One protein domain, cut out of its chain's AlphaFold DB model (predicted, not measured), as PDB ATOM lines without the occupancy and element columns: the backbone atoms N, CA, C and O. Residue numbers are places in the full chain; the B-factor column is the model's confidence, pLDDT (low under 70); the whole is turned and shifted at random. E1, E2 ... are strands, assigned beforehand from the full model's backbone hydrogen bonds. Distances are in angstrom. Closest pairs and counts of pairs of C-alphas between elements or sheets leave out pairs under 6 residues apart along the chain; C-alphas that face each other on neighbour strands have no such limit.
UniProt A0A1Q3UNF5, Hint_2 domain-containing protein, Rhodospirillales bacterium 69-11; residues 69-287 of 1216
ATOM      1  N   LEU A  69      17.708  -3.839 -28.379       90.94
ATOM      2  CA  LEU A  69      17.205  -3.340 -29.660       90.94
ATOM      3  C   LEU A  69      16.125  -4.303 -30.162       90.94
ATOM      4  O   LEU A  69      16.372  -5.498 -30.269       90.94
ATOM      5  N   SER A  70      14.927  -3.802 -30.444       90.12
ATOM      6  CA  SER A  70      13.807  -4.585 -30.969       90.12
ATOM      7  C   SER A  70      13.424  -4.079 -32.353       90.12
ATOM      8  O   SER A  70      13.170  -2.884 -32.513       90.12
ATOM      9  N   VAL A  71      13.392  -4.975 -33.338       87.00
ATOM     10  CA  VAL A  71      13.191  -4.655 -34.756       87.00
ATOM     11  C   VAL A  71      12.142  -5.587 -35.349       87.00
ATOM     12  O   VAL A  71      12.238  -6.795 -35.161       87.00
ATOM     13  N   ALA A  72      11.154  -5.041 -36.058       84.19
ATOM     14  CA  ALA A  72      10.108  -5.812 -36.731       84.19
ATOM     15  C   ALA A  72      10.124  -5.572 -38.250       84.19
ATOM     16  O   ALA A  72      10.046  -4.419 -38.676       84.19
ATOM     17  N   ASP A  73      10.198  -6.653 -39.039       72.38
ATOM     18  CA  ASP A  73      10.105  -6.667 -40.515       72.38
ATOM     19  C   ASP A  73      11.023  -5.674 -41.265       72.38
ATOM     20  O   ASP A  73      10.676  -5.145 -42.326       72.38
ATOM     21  N   GLU A  74      12.216  -5.408 -40.730       73.38
ATOM     22  CA  GLU A  74      13.208  -4.498 -41.322       73.38
ATOM     23  C   GLU A  74      14.485  -5.244 -41.736       73.38
ATOM     24  O   GLU A  74      14.815  -6.303 -41.204       73.38
ATOM     25  N   GLY A  75      15.231  -4.685 -42.694       75.44
ATOM     26  CA  GLY A  75      16.544  -5.188 -43.095       75.44
ATOM     27  C   GLY A  75      17.689  -4.305 -42.590       75.44
ATOM     28  O   GLY A  75      17.572  -3.081 -42.569       75.44
ATOM     29  N   PHE A  76      18.825  -4.913 -42.255       81.56
ATOM     30  CA  PHE A  76      20.084  -4.229 -41.969       81.56
ATOM     31  C   PHE A  76      21.013  -4.310 -43.180       81.56
ATOM     32  O   PHE A  76      21.313  -5.400 -43.672       81.56
ATOM     33  N   GLY A  77      21.471  -3.158 -43.664       81.38
ATOM     34  CA  GLY A  77      22.402  -3.043 -44.781       81.38
ATOM     35  C   GLY A  77      23.841  -3.428 -44.427       81.38
ATOM     36  O   GLY A  77      24.198  -3.642 -43.270       81.38
ATOM     37  N   THR A  78      24.696  -3.492 -45.447       82.50
ATOM     38  CA  THR A  78      26.070  -4.020 -45.348       82.50
ATOM     39  C   THR A  78      27.027  -3.196 -44.490       82.50
ATOM     40  O   THR A  78      28.038  -3.728 -44.043       82.50
ATOM     41  N   GLY A  79      26.763  -1.904 -44.278       81.38
ATOM     42  CA  GLY A  79      27.592  -1.064 -43.407       81.38
ATOM     43  C   GLY A  79      27.039  -0.873 -41.999       81.38
ATOM     44  O   GLY A  79      27.603  -0.090 -41.234       81.38
ATOM     45  N   PHE A  80      25.966  -1.583 -41.640       87.19
ATOM     46  CA  PHE A  80      25.480  -1.620 -40.268       87.19
ATOM     47  C   PHE A  80      26.417  -2.471 -39.399       87.19
ATOM     48  O   PHE A  80      26.806  -3.568 -39.796       87.19
ATOM     49  N   VAL A  81      26.776  -1.992 -38.209       89.88
ATOM     50  CA  VAL A  81      27.582  -2.742 -37.233       89.88
ATOM     51  C   VAL A  81      26.860  -2.750 -35.897       89.88
ATOM     52  O   VAL A  81      26.508  -1.687 -35.398       89.88
ATOM     53  N   LEU A  82      26.671  -3.921 -35.299       90.88
ATOM     54  CA  LEU A  82      26.141  -4.077 -33.947       90.88
ATOM     55  C   LEU A  82      27.228  -4.666 -33.052       90.88
ATOM     56  O   LEU A  82      27.696  -5.766 -33.311       90.88
ATOM     57  N   ASP A  83      27.628  -3.938 -32.015       91.88
ATOM     58  CA  ASP A  83      28.682  -4.332 -31.080       91.88
ATOM     59  C   ASP A  83      28.111  -4.481 -29.667       91.88
ATOM     60  O   ASP A  83      27.571  -3.530 -29.089       91.88
ATOM     61  N   ALA A  84      28.193  -5.687 -29.112       90.50
ATOM     62  CA  ALA A  84      27.796  -5.970 -27.745       90.50
ATOM     63  C   ALA A  84      28.927  -5.577 -26.789       90.50
ATOM     64  O   ALA A  84      29.971  -6.222 -26.719       90.50
ATOM     65  N   THR A  85      28.701  -4.521 -26.009       88.00
ATOM     66  CA  THR A  85      29.682  -3.968 -25.061       88.00
ATOM     67  C   THR A  85      29.417  -4.376 -23.605       88.00
ATOM     68  O   THR A  85      29.998  -3.809 -22.679       88.00
ATOM     69  N   GLY A  86      28.500  -5.322 -23.377       86.75
ATOM     70  CA  GLY A  86      28.067  -5.827 -22.071       86.75
ATOM     71  C   GLY A  86      26.901  -6.810 -22.231       86.75
ATOM     72  O   GLY A  86      26.821  -7.490 -23.248       86.75
ATOM     73  N   ALA A  87      25.977  -6.865 -21.263       88.38
ATOM     74  CA  ALA A  87      24.730  -7.621 -21.416       88.38
ATOM     75  C   ALA A  87      23.786  -6.911 -22.407       88.38
ATOM     76  O   ALA A  87      23.311  -5.800 -22.138       88.38
ATOM     77  N   ALA A  88      23.527  -7.546 -23.547       90.62
ATOM     78  CA  ALA A  88      22.772  -6.998 -24.668       90.62
ATOM     79  C   ALA A  88      21.701  -7.981 -25.161       90.62
ATOM     80  O   ALA A  88      21.887  -9.197 -25.116       90.62
ATOM     81  N   GLN A  89      20.585  -7.446 -25.655       91.94
ATOM     82  CA  GLN A  89      19.493  -8.213 -26.250       91.94
ATOM     83  C   GLN A  89      19.089  -7.613 -27.604       91.94
ATOM     84  O   GLN A  89      18.887  -6.405 -27.729       91.94
ATOM     85  N   LEU A  90      18.948  -8.454 -28.622       91.25
ATOM     86  CA  LEU A  90      18.426  -8.105 -29.937       91.25
ATOM     87  C   LEU A  90      17.167  -8.935 -30.192       91.25
ATOM     88  O   LEU A  90      17.253 -10.145 -30.343       91.25
ATOM     89  N   THR A  91      15.998  -8.307 -30.246       91.38
ATOM     90  CA  THR A  91      14.732  -8.995 -30.536       91.38
ATOM     91  C   THR A  91      14.307  -8.698 -31.965       91.38
ATOM     92  O   THR A  91      14.089  -7.541 -32.317       91.38
ATOM     93  N   LEU A  92      14.171  -9.734 -32.781       89.75
ATOM     94  CA  LEU A  92      13.799  -9.639 -34.186       89.75
ATOM     95  C   LEU A  92      12.422 -10.262 -34.379       89.75
ATOM     96  O   LEU A  92      12.272 -11.460 -34.174       89.75
ATOM     97  N   THR A  93      11.427  -9.468 -34.761       88.94
ATOM     98  CA  THR A  93      10.064  -9.948 -35.008       88.94
ATOM     99  C   THR A  93       9.809 -10.090 -36.509       88.94
ATOM    100  O   THR A  93      10.113  -9.170 -37.270       88.94
ATOM    101  N   GLY A  94       9.252 -11.228 -36.926       85.62
ATOM    102  CA  GLY A  94       8.903 -11.498 -38.321       85.62
ATOM    103  C   GLY A  94      10.097 -11.969 -39.156       85.62
ATOM    104  O   GLY A  94      10.866 -12.835 -38.727       85.62
ATOM    105  N   SER A  95      10.241 -11.446 -40.377       85.81
ATOM    106  CA  SER A  95      11.340 -11.813 -41.292       85.81
ATOM    107  C   SER A  95      12.352 -10.680 -41.441       85.81
ATOM    108  O   SER A  95      12.081  -9.663 -42.076       85.81
ATOM    109  N   VAL A  96      13.556 -10.882 -40.904       86.12
ATOM    110  CA  VAL A  96      14.629  -9.885 -40.838       86.12
ATOM    111  C   VAL A  96      15.841 -10.351 -41.644       86.12
ATOM    112  O   VAL A  96      16.333 -11.468 -41.489       86.12
ATOM    113  N   SER A  97      16.365  -9.474 -42.502       86.94
ATOM    114  CA  SER A  97      17.624  -9.704 -43.228       86.94
ATOM    115  C   SER A  97      18.740  -8.860 -42.628       86.94
ATOM    116  O   SER A  97      18.607  -7.646 -42.555       86.94
ATOM    117  N   TYR A  98      19.853  -9.471 -42.232       86.56
ATOM    118  CA  TYR A  98      21.007  -8.803 -41.639       86.56
ATOM    119  C   TYR A  98      22.255  -8.999 -42.512       86.56
ATOM    120  O   TYR A  98      22.856 -10.075 -42.542       86.56
ATOM    121  N   ALA A  99      22.655  -7.953 -43.237       85.81
ATOM    122  CA  ALA A  99      23.849  -7.954 -44.091       85.81
ATOM    123  C   ALA A  99      25.079  -7.287 -43.441       85.81
ATOM    124  O   ALA A  99      26.141  -7.234 -44.059       85.81
ATOM    125  N   GLY A 100      24.930  -6.756 -42.223       84.69
ATOM    126  CA  GLY A 100      25.950  -6.001 -41.490       84.69
ATOM    127  C   GLY A 100      26.952  -6.859 -40.705       84.69
ATOM    128  O   GLY A 100      27.096  -8.057 -40.932       84.69
ATOM    129  N   THR A 101      27.654  -6.261 -39.741       88.81
ATOM    130  CA  THR A 101      28.613  -6.962 -38.866       88.81
ATOM    131  C   THR A 101      28.135  -7.001 -37.418       88.81
ATOM    132  O   THR A 101      27.921  -5.952 -36.819       88.81
ATOM    133  N   LEU A 102      28.048  -8.191 -36.833       88.88
ATOM    134  CA  LEU A 102      27.778  -8.398 -35.415       88.88
ATOM    135  C   LEU A 102      29.083  -8.712 -34.677       88.88
ATOM    136  O   LEU A 102      29.819  -9.620 -35.065       88.88
ATOM    137  N   LEU A 103      29.365  -7.972 -33.611       87.56
ATOM    138  CA  LEU A 103      30.572  -8.096 -32.803       87.56
ATOM    139  C   LEU A 103      30.200  -8.385 -31.344       87.56
ATOM    140  O   LEU A 103      29.375  -7.693 -30.753       87.56
ATOM    141  N   ALA A 104      30.851  -9.386 -30.763       86.75
ATOM    142  CA  ALA A 104      30.966  -9.594 -29.325       86.75
ATOM    143  C   ALA A 104      32.465  -9.748 -29.029       86.75
ATOM    144  O   ALA A 104      33.039 -10.824 -29.199       86.75
ATOM    145  N   THR A 105      33.118  -8.614 -28.759       78.38
ATOM    146  CA  THR A 105      34.587  -8.549 -28.602       78.38
ATOM    147  C   THR A 105      35.046  -7.797 -27.351       78.38
ATOM    148  O   THR A 105      36.252  -7.672 -27.103       78.38
ATOM    149  N   ALA A 106      34.102  -7.270 -26.569       82.88
ATOM    150  CA  ALA A 106      34.364  -6.578 -25.321       82.88
ATOM    151  C   ALA A 106      34.366  -7.590 -24.160       82.88
ATOM    152  O   ALA A 106      33.303  -8.113 -23.859       82.88
ATOM    153  N   PRO A 107      35.487  -7.789 -23.437       80.31
ATOM    154  CA  PRO A 107      35.628  -8.875 -22.467       80.31
ATOM    155  C   PRO A 107      34.458  -9.007 -21.478       80.31
ATOM    156  O   PRO A 107      34.201  -8.099 -20.681       80.31
ATOM    157  N   GLY A 108      33.800 -10.165 -21.494       76.44
ATOM    158  CA  GLY A 108      32.627 -10.480 -20.681       76.44
ATOM    159  C   GLY A 108      31.297 -10.008 -21.279       76.44
ATOM    160  O   GLY A 108      30.311  -9.918 -20.543       76.44
ATOM    161  N   ALA A 109      31.250  -9.674 -22.571       85.44
ATOM    162  CA  ALA A 109      30.009  -9.334 -23.255       85.44
ATOM    163  C   ALA A 109      29.133 -10.574 -23.472       85.44
ATOM    164  O   ALA A 109      29.621 -11.682 -23.698       85.44
ATOM    165  N   ALA A 110      27.816 -10.369 -23.413       89.19
ATOM    166  CA  ALA A 110      26.825 -11.404 -23.662       89.19
ATOM    167  C   ALA A 110      25.698 -10.824 -24.516       89.19
ATOM    168  O   ALA A 110      24.975  -9.934 -24.063       89.19
ATOM    169  N   LEU A 111      25.552 -11.322 -25.741       91.25
ATOM    170  CA  LEU A 111      24.499 -10.919 -26.666       91.25
ATOM    171  C   LEU A 111      23.481 -12.045 -26.834       91.25
ATOM    172  O   LEU A 111      23.813 -13.097 -27.371       91.25
ATOM    173  N   ALA A 112      22.239 -11.799 -26.432       91.94
ATOM    174  CA  ALA A 112      21.109 -12.668 -26.746       91.94
ATOM    175  C   ALA A 112      20.361 -12.129 -27.973       91.94
ATOM    176  O   ALA A 112      19.978 -10.960 -27.994       91.94
ATOM    177  N   ILE A 113      20.141 -12.962 -28.985       92.06
ATOM    178  CA  ILE A 113      19.351 -12.646 -30.175       92.06
ATOM    179  C   ILE A 113      18.099 -13.514 -30.148       92.06
ATOM    180  O   ILE A 113      18.196 -14.725 -30.293       92.06
ATOM    181  N   ASP A 114      16.928 -12.909 -29.998       91.56
ATOM    182  CA  ASP A 114      15.654 -13.625 -29.976       91.56
ATOM    183  C   ASP A 114      14.920 -13.406 -31.298       91.56
ATOM    184  O   ASP A 114      14.546 -12.276 -31.624       91.56
ATOM    185  N   VAL A 115      14.699 -14.480 -32.057       90.50
ATOM    186  CA  VAL A 115      13.946 -14.447 -33.317       90.50
ATOM    187  C   VAL A 115      12.501 -14.857 -33.036       90.50
ATOM    188  O   VAL A 115      12.187 -16.024 -32.803       90.50
ATOM    189  N   VAL A 116      11.611 -13.870 -33.039       88.69
ATOM    190  CA  VAL A 116      10.201 -13.993 -32.669       88.69
ATOM    191  C   VAL A 116       9.335 -14.027 -33.937       88.69
ATOM    192  O   VAL A 116       9.426 -13.126 -34.767       88.69
ATOM    193  N   PRO A 117       8.474 -15.037 -34.129       83.56
ATOM    194  CA  PRO A 117       7.557 -15.070 -35.267       83.56
ATOM    195  C   PRO A 117       6.458 -14.003 -35.175       83.56
ATOM    196  O   PRO A 117       6.038 -13.627 -34.076       83.56
ATOM    197  N   ASP A 118       5.910 -13.592 -36.322       80.31
ATOM    198  CA  ASP A 118       4.592 -12.950 -36.334       80.31
ATOM    199  C   ASP A 118       3.507 -13.980 -36.013       80.31
ATOM    200  O   ASP A 118       3.700 -15.194 -36.126       80.31
ATOM    201  N   ALA A 119       2.322 -13.509 -35.624       75.50
ATOM    202  CA  ALA A 119       1.201 -14.394 -35.334       75.50
ATOM    203  C   ALA A 119       0.886 -15.306 -36.541       75.50
ATOM    204  O   ALA A 119       0.350 -14.852 -37.550       75.50
ATOM    205  N   GLY A 120       1.196 -16.601 -36.406       66.06
ATOM    206  CA  GLY A 120       0.966 -17.618 -37.435       66.06
ATOM    207  C   GLY A 120       2.094 -17.803 -38.460       66.06
ATOM    208  O   GLY A 120       1.863 -18.491 -39.451       66.06
ATOM    209  N   THR A 121       3.284 -17.225 -38.257       76.69
ATOM    210  CA  THR A 121       4.458 -17.421 -39.132       76.69
ATOM    211  C   THR A 121       5.632 -18.060 -38.383       76.69
ATOM    212  O   THR A 121       5.579 -18.273 -37.174       76.69
ATOM    213  N   THR A 122       6.700 -18.401 -39.103       74.50
ATOM    214  CA  THR A 122       8.023 -18.694 -38.536       74.50
ATOM    215  C   THR A 122       8.883 -17.437 -38.635       74.50
ATOM    216  O   THR A 122       8.962 -16.845 -39.710       74.50
ATOM    217  N   GLY A 123       9.536 -17.025 -37.544       83.56
ATOM    218  CA  GLY A 123      10.485 -15.911 -37.583       83.56
ATOM    219  C   GLY A 123      11.733 -16.310 -38.368       83.56
ATOM    220  O   GLY A 123      12.246 -17.412 -38.164       83.56
ATOM    221  N   ILE A 124      12.211 -15.452 -39.270       86.94
ATOM    222  CA  ILE A 124      13.370 -15.736 -40.131       86.94
ATOM    223  C   ILE A 124      14.439 -14.671 -39.906       86.94
ATOM    224  O   ILE A 124      14.174 -13.484 -40.071       86.94
ATOM    225  N   LEU A 125      15.663 -15.102 -39.607       90.06
ATOM    226  CA  LEU A 125      16.857 -14.262 -39.578       90.06
ATOM    227  C   LEU A 125      17.789 -14.680 -40.721       90.06
ATOM    228  O   LEU A 125      18.429 -15.723 -40.654       90.06
ATOM    229  N   SER A 126      17.883 -13.871 -41.776       90.25
ATOM    230  CA  SER A 126      18.831 -14.106 -42.874       90.25
ATOM    231  C   SER A 126      20.145 -13.368 -42.623       90.25
ATOM    232  O   SER A 126      20.195 -12.149 -42.763       90.25
ATOM    233  N   LEU A 127      21.210 -14.084 -42.269       88.75
ATOM    234  CA  LEU A 127      22.542 -13.532 -42.012       88.75
ATOM    235  C   LEU A 127      23.385 -13.623 -43.284       88.75
ATOM    236  O   LEU A 127      23.763 -14.706 -43.703       88.75
ATOM    237  N   THR A 128      23.694 -12.493 -43.915       85.62
ATOM    238  CA  THR A 128      24.595 -12.443 -45.094       85.62
ATOM    239  C   THR A 128      25.896 -11.692 -44.820       85.62
ATOM    240  O   THR A 128      26.782 -11.650 -45.671       85.62
ATOM    241  N   GLY A 129      26.008 -11.095 -43.633       81.94
ATOM    242  CA  GLY A 129      27.188 -10.380 -43.172       81.94
ATOM    243  C   GLY A 129      28.132 -11.241 -42.327       81.94
ATOM    244  O   GLY A 129      28.314 -12.427 -42.599       81.94
ATOM    245  N   SER A 130      28.765 -10.651 -41.312       86.81
ATOM    246  CA  SER A 130      29.753 -11.348 -40.472       86.81
ATOM    247  C   SER A 130      29.389 -11.316 -38.994       86.81
ATOM    248  O   SER A 130      28.944 -10.287 -38.491       86.81
ATOM    249  N   VAL A 131      29.631 -12.422 -38.293       89.81
ATOM    250  CA  VAL A 131      29.511 -12.527 -36.830       89.81
ATOM    251  C   VAL A 131      30.895 -12.837 -36.267       89.81
ATOM    252  O   VAL A 131      31.548 -13.761 -36.742       89.81
ATOM    253  N   LEU A 132      31.355 -12.086 -35.268       92.50
ATOM    254  CA  LEU A 132      32.625 -12.340 -34.584       92.50
ATOM    255  C   LEU A 132      32.414 -12.433 -33.072       92.50
ATOM    256  O   LEU A 132      31.929 -11.482 -32.460       92.50
ATOM    257  N   VAL A 133      32.846 -13.553 -32.492       92.81
ATOM    258  CA  VAL A 133      32.852 -13.816 -31.049       92.81
ATOM    259  C   VAL A 133      34.286 -14.087 -30.595       92.81
ATOM    260  O   VAL A 133      34.958 -14.980 -31.122       92.81
ATOM    261  N   ASP A 134      34.783 -13.312 -29.636       91.25
ATOM    262  CA  ASP A 134      36.165 -13.407 -29.154       91.25
ATOM    263  C   ASP A 134      36.270 -13.064 -27.655       91.25
ATOM    264  O   ASP A 134      35.278 -12.741 -27.018       91.25
ATOM    265  N   ASN A 135      37.471 -13.131 -27.073       86.88
ATOM    266  CA  ASN A 135      37.784 -12.691 -25.703       86.88
ATOM    267  C   ASN A 135      36.929 -13.309 -24.570       86.88
ATOM    268  O   ASN A 135      36.762 -12.684 -23.520       86.88
ATOM    269  N   GLY A 136      36.427 -14.536 -24.739       86.00
ATOM    270  CA  GLY A 136      35.551 -15.205 -23.766       86.00
ATOM    271  C   GLY A 136      34.083 -14.770 -23.819       86.00
ATOM    272  O   GLY A 136      33.290 -15.206 -22.982       86.00
ATOM    273  N   ASP A 137      33.715 -13.926 -24.783       91.19
ATOM    274  CA  ASP A 137      32.366 -13.380 -24.916       91.19
ATOM    275  C   ASP A 137      31.363 -14.434 -25.394       91.19
ATOM    276  O   ASP A 137      31.730 -15.484 -25.928       91.19
ATOM    277  N   GLN A 138      30.079 -14.153 -25.180       91.75
ATOM    278  CA  GLN A 138      28.980 -15.080 -25.433       91.75
ATOM    279  C   GLN A 138      27.992 -14.479 -26.433       91.75
ATOM    280  O   GLN A 138      27.508 -13.360 -26.247       91.75
ATOM    281  N   VAL A 139      27.639 -15.237 -27.466       92.88
ATOM    282  CA  VAL A 139      26.504 -14.924 -28.337       92.88
ATOM    283  C   VAL A 139      25.539 -16.097 -28.303       92.88
ATOM    284  O   VAL A 139      25.932 -17.225 -28.585       92.88
ATOM    285  N   THR A 140      24.278 -15.827 -27.986       92.50
ATOM    286  CA  THR A 140      23.210 -16.826 -27.982       92.50
ATOM    287  C   THR A 140      22.122 -16.403 -28.953       92.50
ATOM    288  O   THR A 140      21.626 -15.284 -28.853       92.50
ATOM    289  N   ILE A 141      21.727 -17.283 -29.869       91.31
ATOM    290  CA  ILE A 141      20.592 -17.062 -30.773       91.31
ATOM    291  C   ILE A 141      19.469 -18.020 -30.381       91.31
ATOM    292  O   ILE A 141      19.699 -19.223 -30.311       91.31
ATOM    293  N   ASN A 142      18.270 -17.494 -30.126       89.25
ATOM    294  CA  ASN A 142      17.115 -18.244 -29.644       89.25
ATOM    295  C   ASN A 142      15.943 -18.173 -30.629       89.25
ATOM    296  O   ASN A 142      15.511 -17.086 -31.023       89.25
ATOM    297  N   GLY A 143      15.371 -19.339 -30.939       83.38
ATOM    298  CA  GLY A 143      14.177 -19.484 -31.768       83.38
ATOM    299  C   GLY A 143      14.392 -19.160 -33.251       83.38
ATOM    300  O   GLY A 143      15.471 -18.747 -33.677       83.38
ATOM    301  N   GLY A 144      13.340 -19.379 -34.044       87.44
ATOM    302  CA  GLY A 144      13.274 -19.014 -35.460       87.44
ATOM    303  C   GLY A 144      14.177 -19.820 -36.401       87.44
ATOM    304  O   GLY A 144      14.909 -20.728 -36.013       87.44
ATOM    305  N   THR A 145      14.100 -19.485 -37.687       91.19
ATOM    306  CA  THR A 145      14.949 -20.039 -38.745       91.19
ATOM    307  C   THR A 145      16.078 -19.066 -39.067       91.19
ATOM    308  O   THR A 145      15.834 -17.960 -39.549       91.19
ATOM    309  N   ILE A 146      17.317 -19.484 -38.834       91.81
ATOM    310  CA  ILE A 146      18.526 -18.755 -39.199       91.81
ATOM    311  C   ILE A 146      18.975 -19.227 -40.581       91.81
ATOM    312  O   ILE A 146      19.349 -20.383 -40.755       91.81
ATOM    313  N   VAL A 147      18.949 -18.334 -41.568       91.62
ATOM    314  CA  VAL A 147      19.507 -18.573 -42.903       91.62
ATOM    315  C   VAL A 147      20.883 -17.920 -42.966       91.62
ATOM    316  O   VAL A 147      20.991 -16.726 -43.233       91.62
ATOM    317  N   ASP A 148      21.931 -18.688 -42.694       88.00
ATOM    318  CA  ASP A 148      23.314 -18.239 -42.801       88.00
ATOM    319  C   ASP A 148      23.817 -18.340 -44.248       88.00
ATOM    320  O   ASP A 148      23.933 -19.415 -44.834       88.00
ATOM    321  N   GLY A 149      24.114 -17.192 -44.843       84.50
ATOM    322  CA  GLY A 149      24.840 -17.042 -46.100       84.50
ATOM    323  C   GLY A 149      26.141 -16.253 -45.936       84.50
ATOM    324  O   GLY A 149      26.708 -15.828 -46.944       84.50
ATOM    325  N   GLY A 150      26.570 -16.004 -44.695       81.44
ATOM    326  CA  GLY A 150      27.740 -15.215 -44.331       81.44
ATOM    327  C   GLY A 150      28.856 -16.055 -43.703       81.44
ATOM    328  O   GLY A 150      29.026 -17.237 -44.007       81.44
ATOM    329  N   VAL A 151      29.660 -15.416 -42.848       85.69
ATOM    330  CA  VAL A 151      30.716 -16.084 -42.066       85.69
ATOM    331  C   VAL A 151      30.549 -15.736 -40.593       85.69
ATOM    332  O   VAL A 151      30.580 -14.559 -40.222       85.69
ATOM    333  N   MET A 152      30.423 -16.758 -39.750       91.69
ATOM    334  CA  MET A 152      30.467 -16.614 -38.295       91.69
ATOM    335  C   MET A 152      31.808 -17.131 -37.789       91.69
ATOM    336  O   MET A 152      32.222 -18.224 -38.150       91.69
ATOM    337  N   THR A 153      32.523 -16.367 -36.973       93.75
ATOM    338  CA  THR A 153      33.841 -16.750 -36.456       93.75
ATOM    339  C   THR A 153      33.846 -16.683 -34.940       93.75
ATOM    340  O   THR A 153      33.573 -15.634 -34.357       93.75
ATOM    341  N   VAL A 154      34.207 -17.795 -34.307       94.75
ATOM    342  CA  VAL A 154      34.299 -17.943 -32.854       94.75
ATOM    343  C   VAL A 154      35.741 -18.266 -32.508       94.75
ATOM    344  O   VAL A 154      36.190 -19.381 -32.729       94.75
ATOM    345  N   ARG A 155      36.499 -17.290 -32.008       88.44
ATOM    346  CA  ARG A 155      37.932 -17.470 -31.730       88.44
ATOM    347  C   ARG A 155      38.185 -18.025 -30.344       88.44
ATOM    348  O   ARG A 155      38.619 -19.155 -30.230       88.44
ATOM    349  N   SER A 156      37.919 -17.220 -29.317       88.31
ATOM    350  CA  SER A 156      38.114 -17.581 -27.907       88.31
ATOM    351  C   SER A 156      36.870 -17.324 -27.049       88.31
ATOM    352  O   SER A 156      36.968 -17.171 -25.836       88.31
ATOM    353  N   GLY A 157      35.703 -17.210 -27.688       90.62
ATOM    354  CA  GLY A 157      34.404 -17.060 -27.032       90.62
ATOM    355  C   GLY A 157      33.476 -18.240 -27.314       90.62
ATOM    356  O   GLY A 157      33.919 -19.295 -27.775       90.62
ATOM    357  N   THR A 158      32.182 -18.054 -27.062       94.69
ATOM    358  CA  THR A 158      31.166 -19.091 -27.264       94.69
ATOM    359  C   THR A 158      30.002 -18.578 -28.096       94.69
ATOM    360  O   THR A 158      29.413 -17.536 -27.800       94.69
ATOM    361  N   LEU A 159      29.641 -19.344 -29.121       94.88
ATOM    362  CA  LEU A 159      28.403 -19.165 -29.872       94.88
ATOM    363  C   LEU A 159      27.456 -20.314 -29.529       94.88
ATOM    364  O   LEU A 159      27.806 -21.471 -29.742       94.88
ATOM    365  N   THR A 160      26.263 -19.988 -29.045       94.56
ATOM    366  CA  THR A 160      25.208 -20.959 -28.743       94.56
ATOM    367  C   THR A 160      24.004 -20.719 -29.645       94.56
ATOM    368  O   THR A 160      23.450 -19.619 -29.677       94.56
ATOM    369  N   LEU A 161      23.561 -21.754 -30.351       91.44
ATOM    370  CA  LEU A 161      22.242 -21.786 -30.981       91.44
ATOM    371  C   LEU A 161      21.304 -22.571 -30.073       91.44
ATOM    372  O   LEU A 161      21.519 -23.760 -29.852       91.44
ATOM    373  N   GLY A 162      20.311 -21.883 -29.514       87.19
ATOM    374  CA  GLY A 162      19.401 -22.434 -28.521       87.19
ATOM    375  C   GLY A 162      18.421 -23.459 -29.093       87.19
ATOM    376  O   GLY A 162      18.187 -23.543 -30.302       87.19
ATOM    377  N   SER A 163      17.801 -24.221 -28.194       78.19
ATOM    378  CA  SER A 163      16.771 -25.191 -28.555       78.19
ATOM    379  C   SER A 163      15.567 -24.505 -29.219       78.19
ATOM    380  O   SER A 163      15.090 -23.456 -28.779       78.19
ATOM    381  N   GLY A 164      15.092 -25.079 -30.328       79.38
ATOM    382  CA  GLY A 164      14.012 -24.512 -31.150       79.38
ATOM    383  C   GLY A 164      14.459 -23.550 -32.260       79.38
ATOM    384  O   GLY A 164      13.607 -23.032 -32.985       79.38
ATOM    385  N   SER A 165      15.765 -23.318 -32.423       87.69
ATOM    386  CA  SER A 165      16.327 -22.673 -33.616       87.69
ATOM    387  C   SER A 165      16.569 -23.685 -34.744       87.69
ATOM    388  O   SER A 165      16.957 -24.823 -34.489       87.69
ATOM    389  N   VAL A 166      16.384 -23.259 -35.998       91.69
ATOM    390  CA  VAL A 166      16.751 -24.027 -37.204       91.69
ATOM    391  C   VAL A 166      17.824 -23.263 -37.972       91.69
ATOM    392  O   VAL A 166      17.535 -22.206 -38.525       91.69
ATOM    393  N   LEU A 167      19.048 -23.780 -38.025       92.25
ATOM    394  CA  LEU A 167      20.145 -23.230 -38.817       92.25
ATOM    395  C   LEU A 167      20.168 -23.868 -40.211       92.25
ATOM    396  O   LEU A 167      20.276 -25.083 -40.349       92.25
ATOM    397  N   GLN A 168      20.123 -23.048 -41.255       92.56
ATOM    398  CA  GLN A 168      20.234 -23.467 -42.651       92.56
ATOM    399  C   GLN A 168      21.005 -22.435 -43.477       92.56
ATOM    400  O   GLN A 168      21.315 -21.355 -42.991       92.56
ATOM    401  N   GLY A 169      21.274 -22.741 -44.744       85.12
ATOM    402  CA  GLY A 169      22.019 -21.862 -45.650       85.12
ATOM    403  C   GLY A 169      23.441 -22.356 -45.920       85.12
ATOM    404  O   GLY A 169      23.858 -23.376 -45.384       85.12
ATOM    405  N   ALA A 170      24.139 -21.677 -46.832       83.75
ATOM    406  CA  ALA A 170      25.448 -22.085 -47.362       83.75
ATOM    407  C   ALA A 170      26.639 -21.374 -46.685       83.75
ATOM    408  O   ALA A 170      27.759 -21.419 -47.200       83.75
ATOM    409  N   GLY A 171      26.390 -20.656 -45.586       79.50
ATOM    410  CA  GLY A 171      27.408 -19.983 -44.786       79.50
ATOM    411  C   GLY A 171      28.338 -20.949 -44.047       79.50
ATOM    412  O   GLY A 171      28.149 -22.170 -44.046       79.50
ATOM    413  N   THR A 172      29.403 -20.401 -43.458       89.62
ATOM    414  CA  THR A 172      30.408 -21.173 -42.707       89.62
ATOM    415  C   THR A 172      30.566 -20.630 -41.294       89.62
ATOM    416  O   THR A 172      30.834 -19.439 -41.109       89.62
ATOM    417  N   ILE A 173      30.493 -21.526 -40.308       94.19
ATOM    418  CA  ILE A 173      30.863 -21.246 -38.919       94.19
ATOM    419  C   ILE A 173      32.301 -21.718 -38.702       94.19
ATOM    420  O   ILE A 173      32.616 -22.888 -38.900       94.19
ATOM    421  N   VAL A 174      33.177 -20.805 -38.292       95.94
ATOM    422  CA  VAL A 174      34.597 -21.054 -38.038       95.94
ATOM    423  C   VAL A 174      34.844 -21.163 -36.534       95.94
ATOM    424  O   VAL A 174      34.559 -20.218 -35.794       95.94
ATOM    425  N   VAL A 175      35.405 -22.293 -36.101       96.44
ATOM    426  CA  VAL A 175      35.790 -22.592 -34.715       96.44
ATOM    427  C   VAL A 175      37.299 -22.407 -34.568       96.44
ATOM    428  O   VAL A 175      38.082 -23.202 -35.079       96.44
ATOM    429  N   GLY A 176      37.713 -21.331 -33.908       90.75
ATOM    430  CA  GLY A 176      39.111 -21.012 -33.633       90.75
ATOM    431  C   GLY A 176      39.678 -21.751 -32.416       90.75
ATOM    432  O   GLY A 176      38.966 -22.436 -31.683       90.75
ATOM    433  N   ALA A 177      40.979 -21.575 -32.171       84.50
ATOM    434  CA  ALA A 177      41.662 -22.152 -31.013       84.50
ATOM    435  C   ALA A 177      41.065 -21.641 -29.683       84.50
ATOM    436  O   ALA A 177      41.158 -20.448 -29.388       84.50
ATOM    437  N   ALA A 178      40.526 -22.561 -28.872       86.50
ATOM    438  CA  ALA A 178      39.742 -22.313 -27.653       86.50
ATOM    439  C   ALA A 178      38.335 -21.715 -27.868       86.50
ATOM    440  O   ALA A 178      37.708 -21.256 -26.911       86.50
ATOM    441  N   GLY A 179      37.825 -21.724 -29.100       92.94
ATOM    442  CA  GLY A 179      36.450 -21.355 -29.414       92.94
ATOM    443  C   GLY A 179      35.493 -22.511 -29.143       92.94
ATOM    444  O   GLY A 179      35.825 -23.670 -29.397       92.94
ATOM    445  N   VAL A 180      34.294 -22.190 -28.654       96.06
ATOM    446  CA  VAL A 180      33.233 -23.177 -28.408       96.06
ATOM    447  C   VAL A 180      32.008 -22.832 -29.244       96.06
ATOM    448  O   VAL A 180      31.448 -21.743 -29.121       96.06
ATOM    449  N   VAL A 181      31.569 -23.764 -30.081       96.94
ATOM    450  CA  VAL A 181      30.287 -23.662 -30.786       96.94
ATOM    451  C   VAL A 181      29.352 -24.713 -30.223       96.94
ATOM    452  O   VAL A 181      29.666 -25.898 -30.270       96.94
ATOM    453  N   ARG A 182      28.207 -24.278 -29.699       95.62
ATOM    454  CA  ARG A 182      27.169 -25.142 -29.143       95.62
ATOM    455  C   ARG A 182      25.906 -25.067 -29.992       95.62
ATOM    456  O   ARG A 182      25.376 -23.982 -30.232       95.62
ATOM    457  N   LEU A 183      25.434 -26.222 -30.444       94.81
ATOM    458  CA  LEU A 183      24.297 -26.364 -31.349       94.81
ATOM    459  C   LEU A 183      23.219 -27.215 -30.665       94.81
ATOM    460  O   LEU A 183      23.271 -28.439 -30.725       94.81
ATOM    461  N   ASP A 184      22.260 -26.568 -30.000       89.88
ATOM    462  CA  ASP A 184      21.129 -27.232 -29.325       89.88
ATOM    463  C   ASP A 184      19.852 -27.274 -30.198       89.88
ATOM    464  O   ASP A 184      18.806 -27.752 -29.757       89.88
ATOM    465  N   GLY A 185      19.908 -26.731 -31.420       83.62
ATOM    466  CA  GLY A 185      18.816 -26.701 -32.401       83.62
ATOM    467  C   GLY A 185      19.126 -27.494 -33.677       83.62
ATOM    468  O   GLY A 185      20.212 -28.049 -33.833       83.62
ATOM    469  N   THR A 186      18.185 -27.525 -34.625       90.31
ATOM    470  CA  THR A 186      18.344 -28.258 -35.893       90.31
ATOM    471  C   THR A 186      19.338 -27.562 -36.818       90.31
ATOM    472  O   THR A 186      19.258 -26.353 -37.019       90.31
ATOM    473  N   VAL A 187      20.238 -28.322 -37.441       91.75
ATOM    474  CA  VAL A 187      21.228 -27.833 -38.408       91.75
ATOM    475  C   VAL A 187      21.039 -28.558 -39.737       91.75
ATOM    476  O   VAL A 187      21.184 -29.773 -39.811       91.75
ATOM    477  N   ALA A 188      20.723 -27.825 -40.802       89.56
ATOM    478  CA  ALA A 188      20.477 -28.380 -42.130       89.56
ATOM    479  C   ALA A 188      21.773 -28.755 -42.874       89.56
ATOM    480  O   ALA A 188      22.849 -28.215 -42.618       89.56
ATOM    481  N   SER A 189      21.653 -29.620 -43.883       82.44
ATOM    482  CA  SER A 189      22.784 -30.199 -44.628       82.44
ATOM    483  C   SER A 189      23.646 -29.232 -45.443       82.44
ATOM    484  O   SER A 189      24.758 -29.578 -45.836       82.44
ATOM    485  N   GLY A 190      23.169 -28.008 -45.680       81.44
ATOM    486  CA  GLY A 190      23.943 -26.956 -46.347       81.44
ATOM    487  C   GLY A 190      24.994 -26.279 -45.459       81.44
ATOM    488  O   GLY A 190      25.868 -25.588 -45.982       81.44
ATOM    489  N   VAL A 191      24.922 -26.474 -44.138       88.75
ATOM    490  CA  VAL A 191      25.757 -25.765 -43.162       88.75
ATOM    491  C   VAL A 191      27.132 -26.419 -43.047       88.75
ATOM    492  O   VAL A 191      27.245 -27.637 -42.896       88.75
ATOM    493  N   THR A 192      28.184 -25.600 -43.059       93.62
ATOM    494  CA  THR A 192      29.566 -26.050 -42.835       93.62
ATOM    495  C   THR A 192      30.120 -25.500 -41.521       93.62
ATOM    496  O   THR A 192      30.144 -24.287 -41.312       93.62
ATOM    497  N   ILE A 193      30.621 -26.390 -40.661       95.19
ATOM    498  CA  ILE A 193      31.423 -26.067 -39.478       95.19
ATOM    499  C   ILE A 193      32.892 -26.337 -39.811       95.19
ATOM    500  O   ILE A 193      33.256 -27.458 -40.161       95.19
ATOM    501  N   ALA A 194      33.747 -25.326 -39.719       95.31
ATOM    502  CA  ALA A 194      35.163 -25.425 -40.053       95.31
ATOM    503  C   ALA A 194      36.036 -25.142 -38.829       95.31
ATOM    504  O   ALA A 194      35.914 -24.082 -38.219       95.31
ATOM    505  N   PHE A 195      36.956 -26.047 -38.503       94.25
ATOM    506  CA  PHE A 195      37.974 -25.790 -37.482       94.25
ATOM    507  C   PHE A 195      39.137 -24.958 -38.056       94.25
ATOM    508  O   PHE A 195      39.575 -25.161 -39.194       94.25
ATOM    509  N   GLU A 196      39.634 -24.002 -37.268       90.31
ATOM    510  CA  GLU A 196      40.796 -23.161 -37.561       90.31
ATOM    511  C   GLU A 196      41.785 -23.186 -36.378       90.31
ATOM    512  O   GLU A 196      41.582 -22.552 -35.343       90.31
ATOM    513  N   GLY A 197      42.908 -23.888 -36.549       78.56
ATOM    514  CA  GLY A 197      43.879 -24.115 -35.472       78.56
ATOM    515  C   GLY A 197      43.614 -25.426 -34.731       78.56
ATOM    516  O   GLY A 197      42.985 -26.310 -35.287       78.56
ATOM    517  N   VAL A 198      44.160 -25.572 -33.520       82.25
ATOM    518  CA  VAL A 198      43.992 -26.770 -32.678       82.25
ATOM    519  C   VAL A 198      43.419 -26.351 -31.329       82.25
ATOM    520  O   VAL A 198      43.882 -25.359 -30.757       82.25
ATOM    521  N   GLY A 199      42.467 -27.125 -30.809       81.81
ATOM    522  CA  GLY A 199      41.873 -26.926 -29.484       81.81
ATOM    523  C   GLY A 199      40.519 -26.223 -29.515       81.81
ATOM    524  O   GLY A 199      40.155 -25.583 -28.528       81.81
ATOM    525  N   GLY A 200      39.811 -26.263 -30.645       91.38
ATOM    526  CA  GLY A 200      38.412 -25.841 -30.717       91.38
ATOM    527  C   GLY A 200      37.468 -26.947 -30.237       91.38
ATOM    528  O   GLY A 200      37.817 -28.130 -30.264       91.38
ATOM    529  N   THR A 201      36.246 -26.579 -29.847       94.88
ATOM    530  CA  THR A 201      35.215 -27.553 -29.455       94.88
ATOM    531  C   THR A 201      33.892 -27.278 -30.157       94.88
ATOM    532  O   THR A 201      33.364 -26.164 -30.113       94.88
ATOM    533  N   LEU A 202      33.338 -28.321 -30.773       96.75
ATOM    534  CA  LEU A 202      31.972 -28.352 -31.281       96.75
ATOM    535  C   LEU A 202      31.118 -29.202 -30.340       96.75
ATOM    536  O   LEU A 202      31.379 -30.390 -30.196       96.75
ATOM    537  N   GLN A 203      30.098 -28.610 -29.730       96.19
ATOM    538  CA  GLN A 203      29.125 -29.316 -28.902       96.19
ATOM    539  C   GLN A 203      27.800 -29.430 -29.645       96.19
ATOM    540  O   GLN A 203      27.248 -28.423 -30.100       96.19
ATOM    541  N   ILE A 204      27.281 -30.646 -29.745       94.56
ATOM    542  CA  ILE A 204      26.039 -30.946 -30.446       94.56
ATOM    543  C   ILE A 204      25.044 -31.482 -29.419       94.56
ATOM    544  O   ILE A 204      25.257 -32.545 -28.847       94.56
ATOM    545  N   GLY A 205      23.994 -30.705 -29.154       88.44
ATOM    546  CA  GLY A 205      22.966 -31.021 -28.160       88.44
ATOM    547  C   GLY A 205      21.959 -32.070 -28.633       88.44
ATOM    548  O   GLY A 205      21.531 -32.896 -27.836       88.44
ATOM    549  N   ASP A 206      21.610 -32.043 -29.921       86.94
ATOM    550  CA  ASP A 206      20.803 -33.068 -30.597       86.94
ATOM    551  C   ASP A 206      21.557 -33.534 -31.853       86.94
ATOM    552  O   ASP A 206      21.476 -32.895 -32.911       86.94
ATOM    553  N   PRO A 207      22.357 -34.609 -31.749       87.94
ATOM    554  CA  PRO A 207      23.200 -35.034 -32.857       87.94
ATOM    555  C   PRO A 207      22.451 -35.626 -34.057       87.94
ATOM    556  O   PRO A 207      23.014 -35.655 -35.154       87.94
ATOM    557  N   LEU A 208      21.180 -36.008 -33.899       83.75
ATOM    558  CA  LEU A 208      20.300 -36.404 -35.002       83.75
ATOM    559  C   LEU A 208      19.748 -35.196 -35.760       83.75
ATOM    560  O   LEU A 208      19.537 -35.255 -36.975       83.75
ATOM    561  N   ALA A 209      19.550 -34.080 -35.062       86.25
ATOM    562  CA  ALA A 209      19.155 -32.824 -35.680       86.25
ATOM    563  C   ALA A 209      20.322 -32.104 -36.382       86.25
ATOM    564  O   ALA A 209      20.088 -31.110 -37.073       86.25
ATOM    565  N   PHE A 210      21.562 -32.592 -36.250       91.62
ATOM    566  CA  PHE A 210      22.730 -32.060 -36.946       91.62
ATOM    567  C   PHE A 210      22.978 -32.775 -38.284       91.62
ATOM    568  O   PHE A 210      23.524 -33.872 -38.329       91.62
ATOM    569  N   GLN A 211      22.640 -32.124 -39.399       87.06
ATOM    570  CA  GLN A 211      22.906 -32.621 -40.758       87.06
ATOM    571  C   GLN A 211      24.077 -31.906 -41.455       87.06
ATOM    572  O   GLN A 211      24.368 -32.201 -42.616       87.06
ATOM    573  N   GLY A 212      24.733 -30.957 -40.781       84.50
ATOM    574  CA  GLY A 212      25.838 -30.172 -41.334       84.50
ATOM    575  C   GLY A 212      27.109 -30.987 -41.612       84.50
ATOM    576  O   GLY A 212      27.234 -32.159 -41.257       84.50
ATOM    577  N   SER A 213      28.089 -30.350 -42.253       92.12
ATOM    578  CA  SER A 213      29.420 -30.932 -42.480       92.12
ATOM    579  C   SER A 213      30.470 -30.286 -41.584       92.12
ATOM    580  O   SER A 213      30.547 -29.064 -41.497       92.12
ATOM    581  N   VAL A 214      31.318 -31.107 -40.971       95.12
ATOM    582  CA  VAL A 214      32.496 -30.700 -40.205       95.12
ATOM    583  C   VAL A 214      33.747 -30.864 -41.066       95.12
ATOM    584  O   VAL A 214      34.033 -31.938 -41.608       95.12
ATOM    585  N   VAL A 215      34.512 -29.786 -41.208       94.38
ATOM    586  CA  VAL A 215      35.714 -29.748 -42.044       94.38
ATOM    587  C   VAL A 215      36.929 -29.241 -41.277       94.38
ATOM    588  O   VAL A 215      36.810 -28.480 -40.318       94.38
ATOM    589  N   ASN A 216      38.112 -29.655 -41.737       92.06
ATOM    590  CA  ASN A 216      39.407 -29.356 -41.119       92.06
ATOM    591  C   ASN A 216      39.547 -29.833 -39.663       92.06
ATOM    592  O   ASN A 216      40.284 -29.218 -38.912       92.06
ATOM    593  N   PHE A 217      38.898 -30.931 -39.270       90.44
ATOM    594  CA  PHE A 217      39.032 -31.493 -37.922       90.44
ATOM    595  C   PHE A 217      40.465 -31.996 -37.675       90.44
ATOM    596  O   PHE A 217      40.946 -32.863 -38.413       90.44
ATOM    597  N   LEU A 218      41.185 -31.442 -36.696       84.06
ATOM    598  CA  LEU A 218      42.583 -31.781 -36.406       84.06
ATOM    599  C   LEU A 218      42.729 -32.500 -35.059       84.06
ATOM    600  O   LEU A 218      41.879 -32.429 -34.178       84.06
ATOM    601  N   LYS A 219      43.865 -33.183 -34.871       82.44
ATOM    602  CA  LYS A 219      44.223 -33.765 -33.570       82.44
ATOM    603  C   LYS A 219      44.310 -32.660 -32.512       82.44
ATOM    604  O   LYS A 219      45.115 -31.742 -32.662       82.44
ATOM    605  N   GLY A 220      43.532 -32.802 -31.441       78.56
ATOM    606  CA  GLY A 220      43.396 -31.822 -30.361       78.56
ATOM    607  C   GLY A 220      42.127 -30.967 -30.449       78.56
ATOM    608  O   GLY A 220      41.827 -30.273 -29.484       78.56
ATOM    609  N   ASP A 221      41.379 -31.037 -31.553       88.69
ATOM    610  CA  ASP A 221      39.991 -30.571 -31.608       88.69
ATOM    611  C   ASP A 221      39.052 -31.634 -31.024       88.69
ATOM    612  O   ASP A 221      39.368 -32.827 -31.033       88.69
ATOM    613  N   GLY A 222      37.891 -31.203 -30.532       90.31
ATOM    614  CA  GLY A 222      36.872 -32.099 -29.987       90.31
ATOM    615  C   GLY A 222      35.502 -31.860 -30.606       90.31
ATOM    616  O   GLY A 222      35.082 -30.710 -30.768       90.31
ATOM    617  N   ILE A 223      34.798 -32.950 -30.914       94.94
ATOM    618  CA  ILE A 223      33.348 -32.922 -31.128       94.94
ATOM    619  C   ILE A 223      32.714 -33.696 -29.982       94.94
ATOM    620  O   ILE A 223      33.097 -34.829 -29.706       94.94
ATOM    621  N   ASP A 224      31.774 -33.052 -29.321       92.56
ATOM    622  CA  ASP A 224      31.107 -33.524 -28.121       92.56
ATOM    623  C   ASP A 224      29.616 -33.705 -28.439       92.56
ATOM    624  O   ASP A 224      28.916 -32.741 -28.772       92.56
ATOM    625  N   LEU A 225      29.164 -34.957 -28.444       91.69
ATOM    626  CA  LEU A 225      27.794 -35.377 -28.722       91.69
ATOM    627  C   LEU A 225      27.065 -35.511 -27.384       91.69
ATOM    628  O   LEU A 225      27.062 -36.569 -26.753       91.69
ATOM    629  N   LEU A 226      26.467 -34.410 -26.938       87.38
ATOM    630  CA  LEU A 226      25.926 -34.286 -25.589       87.38
ATOM    631  C   LEU A 226      24.726 -35.215 -25.381       87.38
ATOM    632  O   LEU A 226      23.806 -35.228 -26.196       87.38
ATOM    633  N   ASN A 227      24.684 -35.917 -24.243       78.62
ATOM    634  CA  ASN A 227      23.596 -36.840 -23.863       78.62
ATOM    635  C   ASN A 227      23.313 -37.944 -24.902       78.62
ATOM    636  O   ASN A 227      22.196 -38.456 -24.988       78.62
ATOM    637  N   ALA A 228      24.310 -38.261 -25.719       75.94
ATOM    638  CA  ALA A 228      24.225 -39.196 -26.823       75.94
ATOM    639  C   ALA A 228      25.289 -40.292 -26.619       75.94
ATOM    640  O   ALA A 228      26.356 -40.237 -27.239       75.94
ATOM    641  N   PRO A 229      25.064 -41.244 -25.691       71.31
ATOM    642  CA  PRO A 229      26.017 -42.320 -25.440       71.31
ATOM    643  C   PRO A 229      26.142 -43.190 -26.693       71.31
ATOM    644  O   PRO A 229      25.158 -43.391 -27.403       71.31
ATOM    645  N   SER A 230      27.341 -43.693 -26.978       68.00
ATOM    646  CA  SER A 230      27.614 -44.534 -28.145       68.00
ATOM    647  C   SER A 230      28.275 -45.842 -27.748       68.00
ATOM    648  O   SER A 230      29.123 -45.870 -26.865       68.00
ATOM    649  N   ASP A 231      27.883 -46.925 -28.414       59.38
ATOM    650  CA  ASP A 231      28.537 -48.234 -28.314       59.38
ATOM    651  C   ASP A 231      29.183 -48.644 -29.650       59.38
ATOM    652  O   ASP A 231      29.995 -49.573 -29.710       59.38
ATOM    653  N   LYS A 232      28.846 -47.950 -30.747       62.53
ATOM    654  CA  LYS A 232      29.356 -48.226 -32.091       62.53
ATOM    655  C   LYS A 232      29.567 -46.952 -32.886       62.53
ATOM    656  O   LYS A 232      28.823 -45.982 -32.811       62.53
ATOM    657  N   TRP A 233      30.562 -46.997 -33.761       78.75
ATOM    658  CA  TRP A 233      30.774 -45.950 -34.746       78.75
ATOM    659  C   TRP A 233      31.469 -46.499 -35.991       78.75
ATOM    660  O   TRP A 233      32.122 -47.550 -35.987       78.75
ATOM    661  N   SER A 234      31.333 -45.776 -37.094       71.38
ATOM    662  CA  SER A 234      32.037 -46.062 -38.335       71.38
ATOM    663  C   SER A 234      32.465 -44.776 -39.025       71.38
ATOM    664  O   SER A 234      31.814 -43.739 -38.917       71.38
ATOM    665  N   TYR A 235      33.571 -44.856 -39.761       75.75
ATOM    666  CA  TYR A 235      34.025 -43.771 -40.615       75.75
ATOM    667  C   TYR A 235      34.248 -44.271 -42.036       75.75
ATOM    668  O   TYR A 235      35.119 -45.110 -42.291       75.75
ATOM    669  N   ASN A 236      33.465 -43.745 -42.973       73.69
ATOM    670  CA  ASN A 236      33.638 -44.028 -44.388       73.69
ATOM    671  C   ASN A 236      34.673 -43.061 -44.971       73.69
ATOM    672  O   ASN A 236      34.391 -41.887 -45.176       73.69
ATOM    673  N   THR A 237      35.868 -43.568 -45.274       64.56
ATOM    674  CA  THR A 237      36.973 -42.769 -45.838       64.56
ATOM    675  C   THR A 237      36.702 -42.266 -47.261       64.56
ATOM    676  O   THR A 237      37.268 -41.254 -47.667       64.56
ATOM    677  N   GLY A 238      35.826 -42.937 -48.018       63.34
ATOM    678  CA  GLY A 238      35.446 -42.547 -49.377       63.34
ATOM    679  C   GLY A 238      34.436 -41.400 -49.419       63.34
ATOM    680  O   GLY A 238      34.512 -40.559 -50.313       63.34
ATOM    681  N   THR A 239      33.519 -41.339 -48.450       70.31
ATOM    682  CA  THR A 239      32.520 -40.259 -48.320       70.31
ATOM    683  C   THR A 239      32.850 -39.251 -47.216       70.31
ATOM    684  O   THR A 239      32.120 -38.278 -47.048       70.31
ATOM    685  N   ALA A 240      33.928 -39.487 -46.464       79.50
ATOM    686  CA  ALA A 240      34.320 -38.751 -45.266       79.50
ATOM    687  C   ALA A 240      33.161 -38.566 -44.271       79.50
ATOM    688  O   ALA A 240      32.925 -37.469 -43.780       79.50
ATOM    689  N   THR A 241      32.390 -39.623 -44.015       81.94
ATOM    690  CA  THR A 241      31.213 -39.568 -43.130       81.94
ATOM    691  C   THR A 241      31.500 -40.318 -41.841       81.94
ATOM    692  O   THR A 241      31.846 -41.499 -41.902       81.94
ATOM    693  N   LEU A 242      31.342 -39.638 -40.703       81.81
ATOM    694  CA  LEU A 242      31.319 -40.259 -39.383       81.81
ATOM    695  C   LEU A 242      29.872 -40.601 -39.025       81.81
ATOM    696  O   LEU A 242      28.981 -39.755 -39.117       81.81
ATOM    697  N   THR A 243      29.650 -41.844 -38.621       83.00
ATOM    698  CA  THR A 243      28.376 -42.323 -38.089       83.00
ATOM    699  C   THR A 243      28.625 -42.871 -36.695       83.00
ATOM    700  O   THR A 243      29.483 -43.735 -36.535       83.00
ATOM    701  N   VAL A 244      27.897 -42.350 -35.715       73.44
ATOM    702  CA  VAL A 244      27.926 -42.739 -34.304       73.44
ATOM    703  C   VAL A 244      26.552 -43.305 -33.954       73.44
ATOM    704  O   VAL A 244      25.538 -42.712 -34.329       73.44
ATOM    705  N   SER A 245      26.516 -44.431 -33.255       74.62
ATOM    706  CA  SER A 245      25.304 -45.146 -32.844       74.62
ATOM    707  C   SER A 245      25.427 -45.581 -31.383       74.62
ATOM    708  O   SER A 245      26.542 -45.776 -30.895       74.62
ATOM    709  N   GLY A 246      24.306 -45.711 -30.677       59.59
ATOM    710  CA  GLY A 246      24.316 -46.093 -29.265       59.59
ATOM    711  C   GLY A 246      22.949 -46.267 -28.636       59.59
ATOM    712  O   GLY A 246      21.997 -45.611 -29.037       59.59
ATOM    713  N   GLY A 247      22.865 -47.142 -27.634       49.94
ATOM    714  CA  GLY A 247      21.669 -47.452 -26.848       49.94
ATOM    715  C   GLY A 247      22.014 -48.370 -25.671       49.94
ATOM    716  O   GLY A 247      23.088 -48.968 -25.648       49.94
ATOM    717  N   ASP A 248      21.140 -48.446 -24.664       40.69
ATOM    718  CA  ASP A 248      21.331 -49.332 -23.510       40.69
ATOM    719  C   ASP A 248      21.268 -50.822 -23.900       40.69
ATOM    720  O   ASP A 248      20.819 -51.177 -24.992       40.69
ATOM    721  N   ALA A 249      21.682 -51.710 -22.990       33.88
ATOM    722  CA  ALA A 249      21.724 -53.165 -23.181       33.88
ATOM    723  C   ALA A 249      20.357 -53.839 -23.486       33.88
ATOM    724  O   ALA A 249      20.276 -55.066 -23.473       33.88
ATOM    725  N   SER A 250      19.291 -53.071 -23.757       38.84
ATOM    726  CA  SER A 250      17.930 -53.536 -24.038       38.84
ATOM    727  C   SER A 250      17.300 -53.001 -25.340       38.84
ATOM    728  O   SER A 250      16.119 -53.258 -25.575       38.84
ATOM    729  N   SER A 251      18.039 -52.301 -26.220       31.61
ATOM    730  CA  SER A 251      17.470 -51.687 -27.441       31.61
ATOM    731  C   SER A 251      18.319 -51.815 -28.724       31.61
ATOM    732  O   SER A 251      19.540 -51.962 -28.705       31.61
ATOM    733  N   SER A 252      17.636 -51.774 -29.875       40.72
ATOM    734  CA  SER A 252      18.153 -51.814 -31.250       40.72
ATOM    735  C   SER A 252      19.000 -50.584 -31.599       40.72
ATOM    736  O   SER A 252      18.493 -49.618 -32.149       40.72
ATOM    737  N   ASN A 253      20.290 -50.640 -31.261       46.84
ATOM    738  CA  ASN A 253      21.412 -49.764 -31.648       46.84
ATOM    739  C   ASN A 253      21.075 -48.516 -32.523       46.84
ATOM    740  O   ASN A 253      21.425 -48.468 -33.709       46.84
ATOM    741  N   PRO A 254      20.375 -47.508 -31.970       62.31
ATOM    742  CA  PRO A 254      19.823 -46.409 -32.750       62.31
ATOM    743  C   PRO A 254      20.919 -45.448 -33.219       62.31
ATOM    744  O   PRO A 254      21.968 -45.286 -32.587       62.31
ATOM    745  N   LEU A 255      20.672 -44.798 -34.360       72.19
ATOM    746  CA  LEU A 255      21.551 -43.750 -34.862       72.19
ATOM    747  C   LEU A 255      21.627 -42.624 -33.824       72.19
ATOM    748  O   LEU A 255      20.606 -42.054 -33.454       72.19
ATOM    749  N   VAL A 256      22.840 -42.294 -33.394       76.88
ATOM    750  CA  VAL A 256      23.098 -41.217 -32.438       76.88
ATOM    751  C   VAL A 256      23.491 -39.954 -33.185       76.88
ATOM    752  O   VAL A 256      22.870 -38.919 -32.994       76.88
ATOM    753  N   ALA A 257      24.466 -40.036 -34.096       82.38
ATOM    754  CA  ALA A 257      24.901 -38.910 -34.916       82.38
ATOM    755  C   ALA A 257      25.367 -39.369 -36.300       82.38
ATOM    756  O   ALA A 257      26.001 -40.415 -36.451       82.38
ATOM    757  N   ARG A 258      25.135 -38.552 -37.330       87.00
ATOM    758  CA  ARG A 258      25.739 -38.768 -38.650       87.00
ATOM    759  C   ARG A 258      26.043 -37.455 -39.337       87.00
ATOM    760  O   ARG A 258      25.134 -36.727 -39.714       87.00
ATOM    761  N   PHE A 259      27.318 -37.210 -39.599       82.50
ATOM    762  CA  PHE A 259      27.741 -35.998 -40.285       82.50
ATOM    763  C   PHE A 259      29.011 -36.208 -41.104       82.50
ATOM    764  O   PHE A 259      29.784 -37.151 -40.904       82.50
ATOM    765  N   GLY A 260      29.218 -35.322 -42.079       89.56
ATOM    766  CA  GLY A 260      30.482 -35.257 -42.804       89.56
ATOM    767  C   GLY A 260      31.596 -34.834 -41.852       89.56
ATOM    768  O   GLY A 260      31.448 -33.835 -41.159       89.56
ATOM    769  N   LEU A 261      32.700 -35.572 -41.813       89.88
ATOM    770  CA  LEU A 261      33.881 -35.269 -41.018       89.88
ATOM    771  C   LEU A 261      35.125 -35.387 -41.898       89.88
ATOM    772  O   LEU A 261      35.532 -36.482 -42.292       89.88
ATOM    773  N   THR A 262      35.752 -34.257 -42.202       88.19
ATOM    774  CA  THR A 262      36.993 -34.208 -42.987       88.19
ATOM    775  C   THR A 262      38.104 -33.512 -42.217       88.19
ATOM    776  O   THR A 262      37.861 -32.639 -41.385       88.19
ATOM    777  N   SER A 263      39.342 -33.869 -42.543       81.69
ATOM    778  CA  SER A 263      40.548 -33.214 -42.045       81.69
ATOM    779  C   SER A 263      41.413 -32.729 -43.209       81.69
ATOM    780  O   SER A 263      41.215 -33.122 -44.361       81.69
ATOM    781  N   SER A 264      42.395 -31.876 -42.908       74.25
ATOM    782  CA  SER A 264      43.394 -31.405 -43.880       74.25
ATOM    783  C   SER A 264      44.288 -32.537 -44.417       74.25
ATOM    784  O   SER A 264      44.862 -32.414 -45.501       74.25
ATOM    785  N   VAL A 265      44.373 -33.652 -43.683       66.56
ATOM    786  CA  VAL A 265      44.990 -34.919 -44.099       66.56
ATOM    787  C   VAL A 265      43.886 -35.983 -44.161       66.56
ATOM    788  O   VAL A 265      43.057 -36.009 -43.255       66.56
ATOM    789  N   PRO A 266      43.834 -36.864 -45.181       70.31
ATOM    790  CA  PRO A 266      42.806 -37.901 -45.249       70.31
ATOM    791  C   PRO A 266      42.783 -38.759 -43.980       70.31
ATOM    792  O   PRO A 266      43.805 -39.343 -43.616       70.31
ATOM    793  N   LEU A 267      41.625 -38.828 -43.322       65.94
ATOM    794  CA  LEU A 267      41.422 -39.676 -42.152       65.94
ATOM    795  C   LEU A 267      41.229 -41.124 -42.603       65.94
ATOM    796  O   LEU A 267      40.556 -41.397 -43.600       65.94
ATOM    797  N   THR A 268      41.805 -42.060 -41.858       69.88
ATOM    798  CA  THR A 268      41.483 -43.485 -41.962       69.88
ATOM    799  C   THR A 268      40.611 -43.901 -40.788       69.88
ATOM    800  O   THR A 268      40.645 -43.272 -39.732       69.88
ATOM    801  N   ARG A 269      39.844 -44.988 -40.942       63.56
ATOM    802  CA  ARG A 269      39.035 -45.532 -39.839       63.56
ATOM    803  C   ARG A 269      39.880 -45.770 -38.582       63.56
ATOM    804  O   ARG A 269      39.419 -45.494 -37.495       63.56
ATOM    805  N   GLN A 270      41.117 -46.230 -38.732       66.69
ATOM    806  CA  GLN A 270      42.020 -46.536 -37.618       66.69
ATOM    807  C   GLN A 270      42.525 -45.288 -36.858       66.69
ATOM    808  O   GLN A 270      43.207 -45.433 -35.854       66.69
ATOM    809  N   GLN A 271      42.233 -44.075 -37.346       73.56
ATOM    810  CA  GLN A 271      42.653 -42.809 -36.735       73.56
ATOM    811  C   GLN A 271      41.514 -42.058 -36.053       73.56
ATOM    812  O   GLN A 271      41.765 -40.994 -35.506       73.56
ATOM    813  N   ILE A 272      40.275 -42.530 -36.130       72.38
ATOM    814  CA  ILE A 272      39.152 -41.892 -35.443       72.38
ATOM    815  C   ILE A 272      38.847 -42.717 -34.204       72.38
ATOM    816  O   ILE A 272      38.956 -43.938 -34.231       72.38
ATOM    817  N   PHE A 273      38.490 -42.035 -33.131       79.06
ATOM    818  CA  PHE A 273      37.963 -42.640 -31.926       79.06
ATOM    819  C   PHE A 273      36.639 -41.964 -31.591       79.06
ATOM    820  O   PHE A 273      36.515 -40.744 -31.724       79.06
ATOM    821  N   VAL A 274      35.656 -42.765 -31.194       77.25
ATOM    822  CA  VAL A 274      34.413 -42.295 -30.589       77.25
ATOM    823  C   VAL A 274      34.183 -43.148 -29.353       77.25
ATOM    824  O   VAL A 274      34.149 -44.373 -29.477       77.25
ATOM    825  N   GLY A 275      34.077 -42.503 -28.198       70.62
ATOM    826  CA  GLY A 275      33.889 -43.159 -26.903       70.62
ATOM    827  C   GLY A 275      33.102 -42.279 -25.936       70.62
ATOM    828  O   GLY A 275      32.772 -41.144 -26.278       70.62
ATOM    829  N   ASP A 276      32.790 -42.811 -24.754       70.75
ATOM    830  CA  ASP A 276      32.042 -42.105 -23.705       70.75
ATOM    831  C   ASP A 276      32.784 -40.829 -23.256       70.75
ATOM    832  O   ASP A 276      34.010 -40.800 -23.131       70.75
ATOM    833  N   ASP A 277      32.038 -39.749 -23.031       73.31
ATOM    834  CA  ASP A 277      32.560 -38.467 -22.548       73.31
ATOM    835  C   ASP A 277      32.622 -38.366 -21.005       73.31
ATOM    836  O   ASP A 277      33.130 -37.379 -20.461       73.31
ATOM    837  N   GLY A 278      32.108 -39.368 -20.279       66.12
ATOM    838  CA  GLY A 278      32.029 -39.393 -18.815       66.12
ATOM    839  C   GLY A 278      30.923 -38.504 -18.225       66.12
ATOM    840  O   GLY A 278      30.842 -38.330 -17.004       66.12
ATOM    841  N   ALA A 279      30.072 -37.936 -19.079       70.19
ATOM    842  CA  ALA A 279      28.928 -37.091 -18.760       70.19
ATOM    843  C   ALA A 279      27.610 -37.616 -19.369       70.19
ATOM    844  O   ALA A 279      26.578 -36.951 -19.240       70.19
ATOM    845  N   GLY A 280      27.621 -38.821 -19.954       65.56
ATOM    846  CA  GLY A 280      26.455 -39.480 -20.548       65.56
ATOM    847  C   GLY A 280      26.277 -39.208 -22.045       65.56
ATOM    848  O   GLY A 280      25.176 -39.401 -22.562       65.56
ATOM    849  N   GLY A 281      27.317 -38.726 -22.726       75.56
ATOM    850  CA  GLY A 281      27.385 -38.492 -24.164       75.56
ATOM    851  C   GLY A 281      28.546 -39.229 -24.830       75.56
ATOM    852  O   GLY A 281      29.062 -40.208 -24.301       75.56
ATOM    853  N   SER A 282      28.936 -38.783 -26.025       79.75
ATOM    854  CA  SER A 282      30.069 -39.359 -26.757       79.75
ATOM    855  C   SER A 282      31.013 -38.293 -27.271       79.75
ATOM    856  O   SER A 282      30.588 -37.286 -27.836       79.75
ATOM    857  N   GLN A 283      32.308 -38.560 -27.190       86.19
ATOM    858  CA  GLN A 283      33.341 -37.683 -27.703       86.19
ATOM    859  C   GLN A 283      34.012 -38.278 -28.940       86.19
ATOM    860  O   GLN A 283      34.467 -39.417 -28.933       86.19
ATOM    861  N   VAL A 284      34.122 -37.478 -30.001       87.69
ATOM    862  CA  VAL A 284      34.851 -37.822 -31.229       87.69
ATOM    863  C   VAL A 284      36.235 -37.179 -31.201       87.69
ATOM    864  O   VAL A 284      36.353 -35.963 -31.022       87.69
ATOM    865  N   GLN A 285      37.274 -37.979 -31.449       83.94
ATOM    866  CA  GLN A 285      38.672 -37.547 -31.490       83.94
ATOM    867  C   GLN A 285      39.469 -38.222 -32.623       83.94
ATOM    868  O   GLN A 285      39.017 -39.178 -33.254       83.94
ATOM    869  N   ILE A 286      40.682 -37.717 -32.882       81.38
ATOM    870  CA  ILE A 286      41.671 -38.347 -33.773       81.38
ATOM    871  C   ILE A 286      42.803 -38.975 -32.938       81.38
ATOM    872  O   ILE A 286      43.455 -38.262 -32.170       81.38
ATOM    873  N   VAL A 287      43.081 -40.268 -33.153       74.12
ATOM    874  CA  VAL A 287      44.064 -41.111 -32.431       74.12
ATOM    875  C   VAL A 287      45.200 -41.628 -33.334       74.12
ATOM    876  O   VAL A 287      45.122 -41.531 -34.563       74.12
TER     877      VAL A 287
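What this domain is: This is residues 69 to 287 of the 1216 residues of the protein "Hint_2 domain-containing protein" of Rhodospirillales bacterium 69-11 (UniProt A0A1Q3UNF5). The chain is wound in stacked turns, a solenoid in which the strands of successive turns lie side by side and make long sheets along the sides of the coil. Towards the last printed residues the winding gives way to antiparallel hairpins, with E20, E21 and E22 extending one long sheet and E23 and E24 the other. The printed part has 219 residues, with no named helix and 24 named strands, E1 to E24 in that order along the chain; the class is all strand, with 110 residues in the strands. Two mixed sheets have ten strands each, in the orders E1 E3 E6 E9 E12 E15 E17 E19 E24 E23 and E2 E5 E8 E11 E14 E16 E18 E22 E21 E20, and an all-parallel sheet has E4 E7 E10 E13. The whole is compact, with a radius of gyration of the C-alphas of 17.7 A and spans of 50 by 38 by 31 A.

How they stand to each other: One twisted sheet runs, strand beside strand, E1 at residues 69 to 72, E3 at 87 to 93, E6 at 110 to 116, E9 at 138 to 142, E12 at 158 to 161, E15 at 180 to 183, E17 at 201 to 204, E19 at 222 to 225, E24 at 282 to 286 and E23 at 272 to 276. E1 and E3 are parallel at 7 degrees, with N 71 and O 91 within hydrogen-bond range at 2.8 A. E19 and E24 are antiparallel at 155 degrees, with N 225 and O 282 at 2.8 A. E23 and E24 form a hairpin, with N 283 and O 275 at 2.8 A. The other twisted sheet runs E2 at residues 81 to 84, E5 at 101 to 104, E8 at 130 to 133, E11 at 151 to 154, E14 at 172 to 176, E16 at 192 to 196, E18 at 213 to 215, E22 at 255 to 261, E21 at 241 to 245 and E20 at 232 to 236. E18 and E22 are parallel at 46 degrees, with N 214 and O 260 at 2.7 A. E20, E21 and E22 are a meander, each strand the antiparallel neighbour of the one before; N 234 and O 243 are 2.8 A apart, as are N 244 and O 257. The third sheet has E4 at residues 95 to 98, E7 at 124 to 127, E10 at 145 to 148 and E13 at 166 to 168; N 96 and O 124 are 2.8 A apart. E4 runs on into E5 across a break of 2 residues, at 83 degrees. The closest C-alphas of E2 and E6 are those of Ala 84 and Leu 111, 6.0 A apart. The closest C-alphas of E20 and E23 are those of Trp 233 and Val 274, 6.6 A apart.

Where its parts are: E1 begins at C-alpha 69, at (17.205, -3.340, -29.660). The centres of E1, E3, E6, E9 and E12 have y values of -4.598, -8.503, -12.815, -16.427 and -20.250. From first to last C-alpha E3 measures 20.1 A, E6 19.1 A and E22 16.2 A. E20 and E23 measure 13.7 A each. E24 ends at C-alpha 286, at (41.671, -38.347, -33.773).

The domain as a whole: The C-alphas farthest apart are those of Gly 79 and Ser 250, at 56.8 A. The printed part has no cut, and no link is long; E22 to E23, with 10 residues between them, is short. The mean pLDDT of the printed part is 83.1; 22 residues are under 70, among them 246 to 254 and 267 to 270.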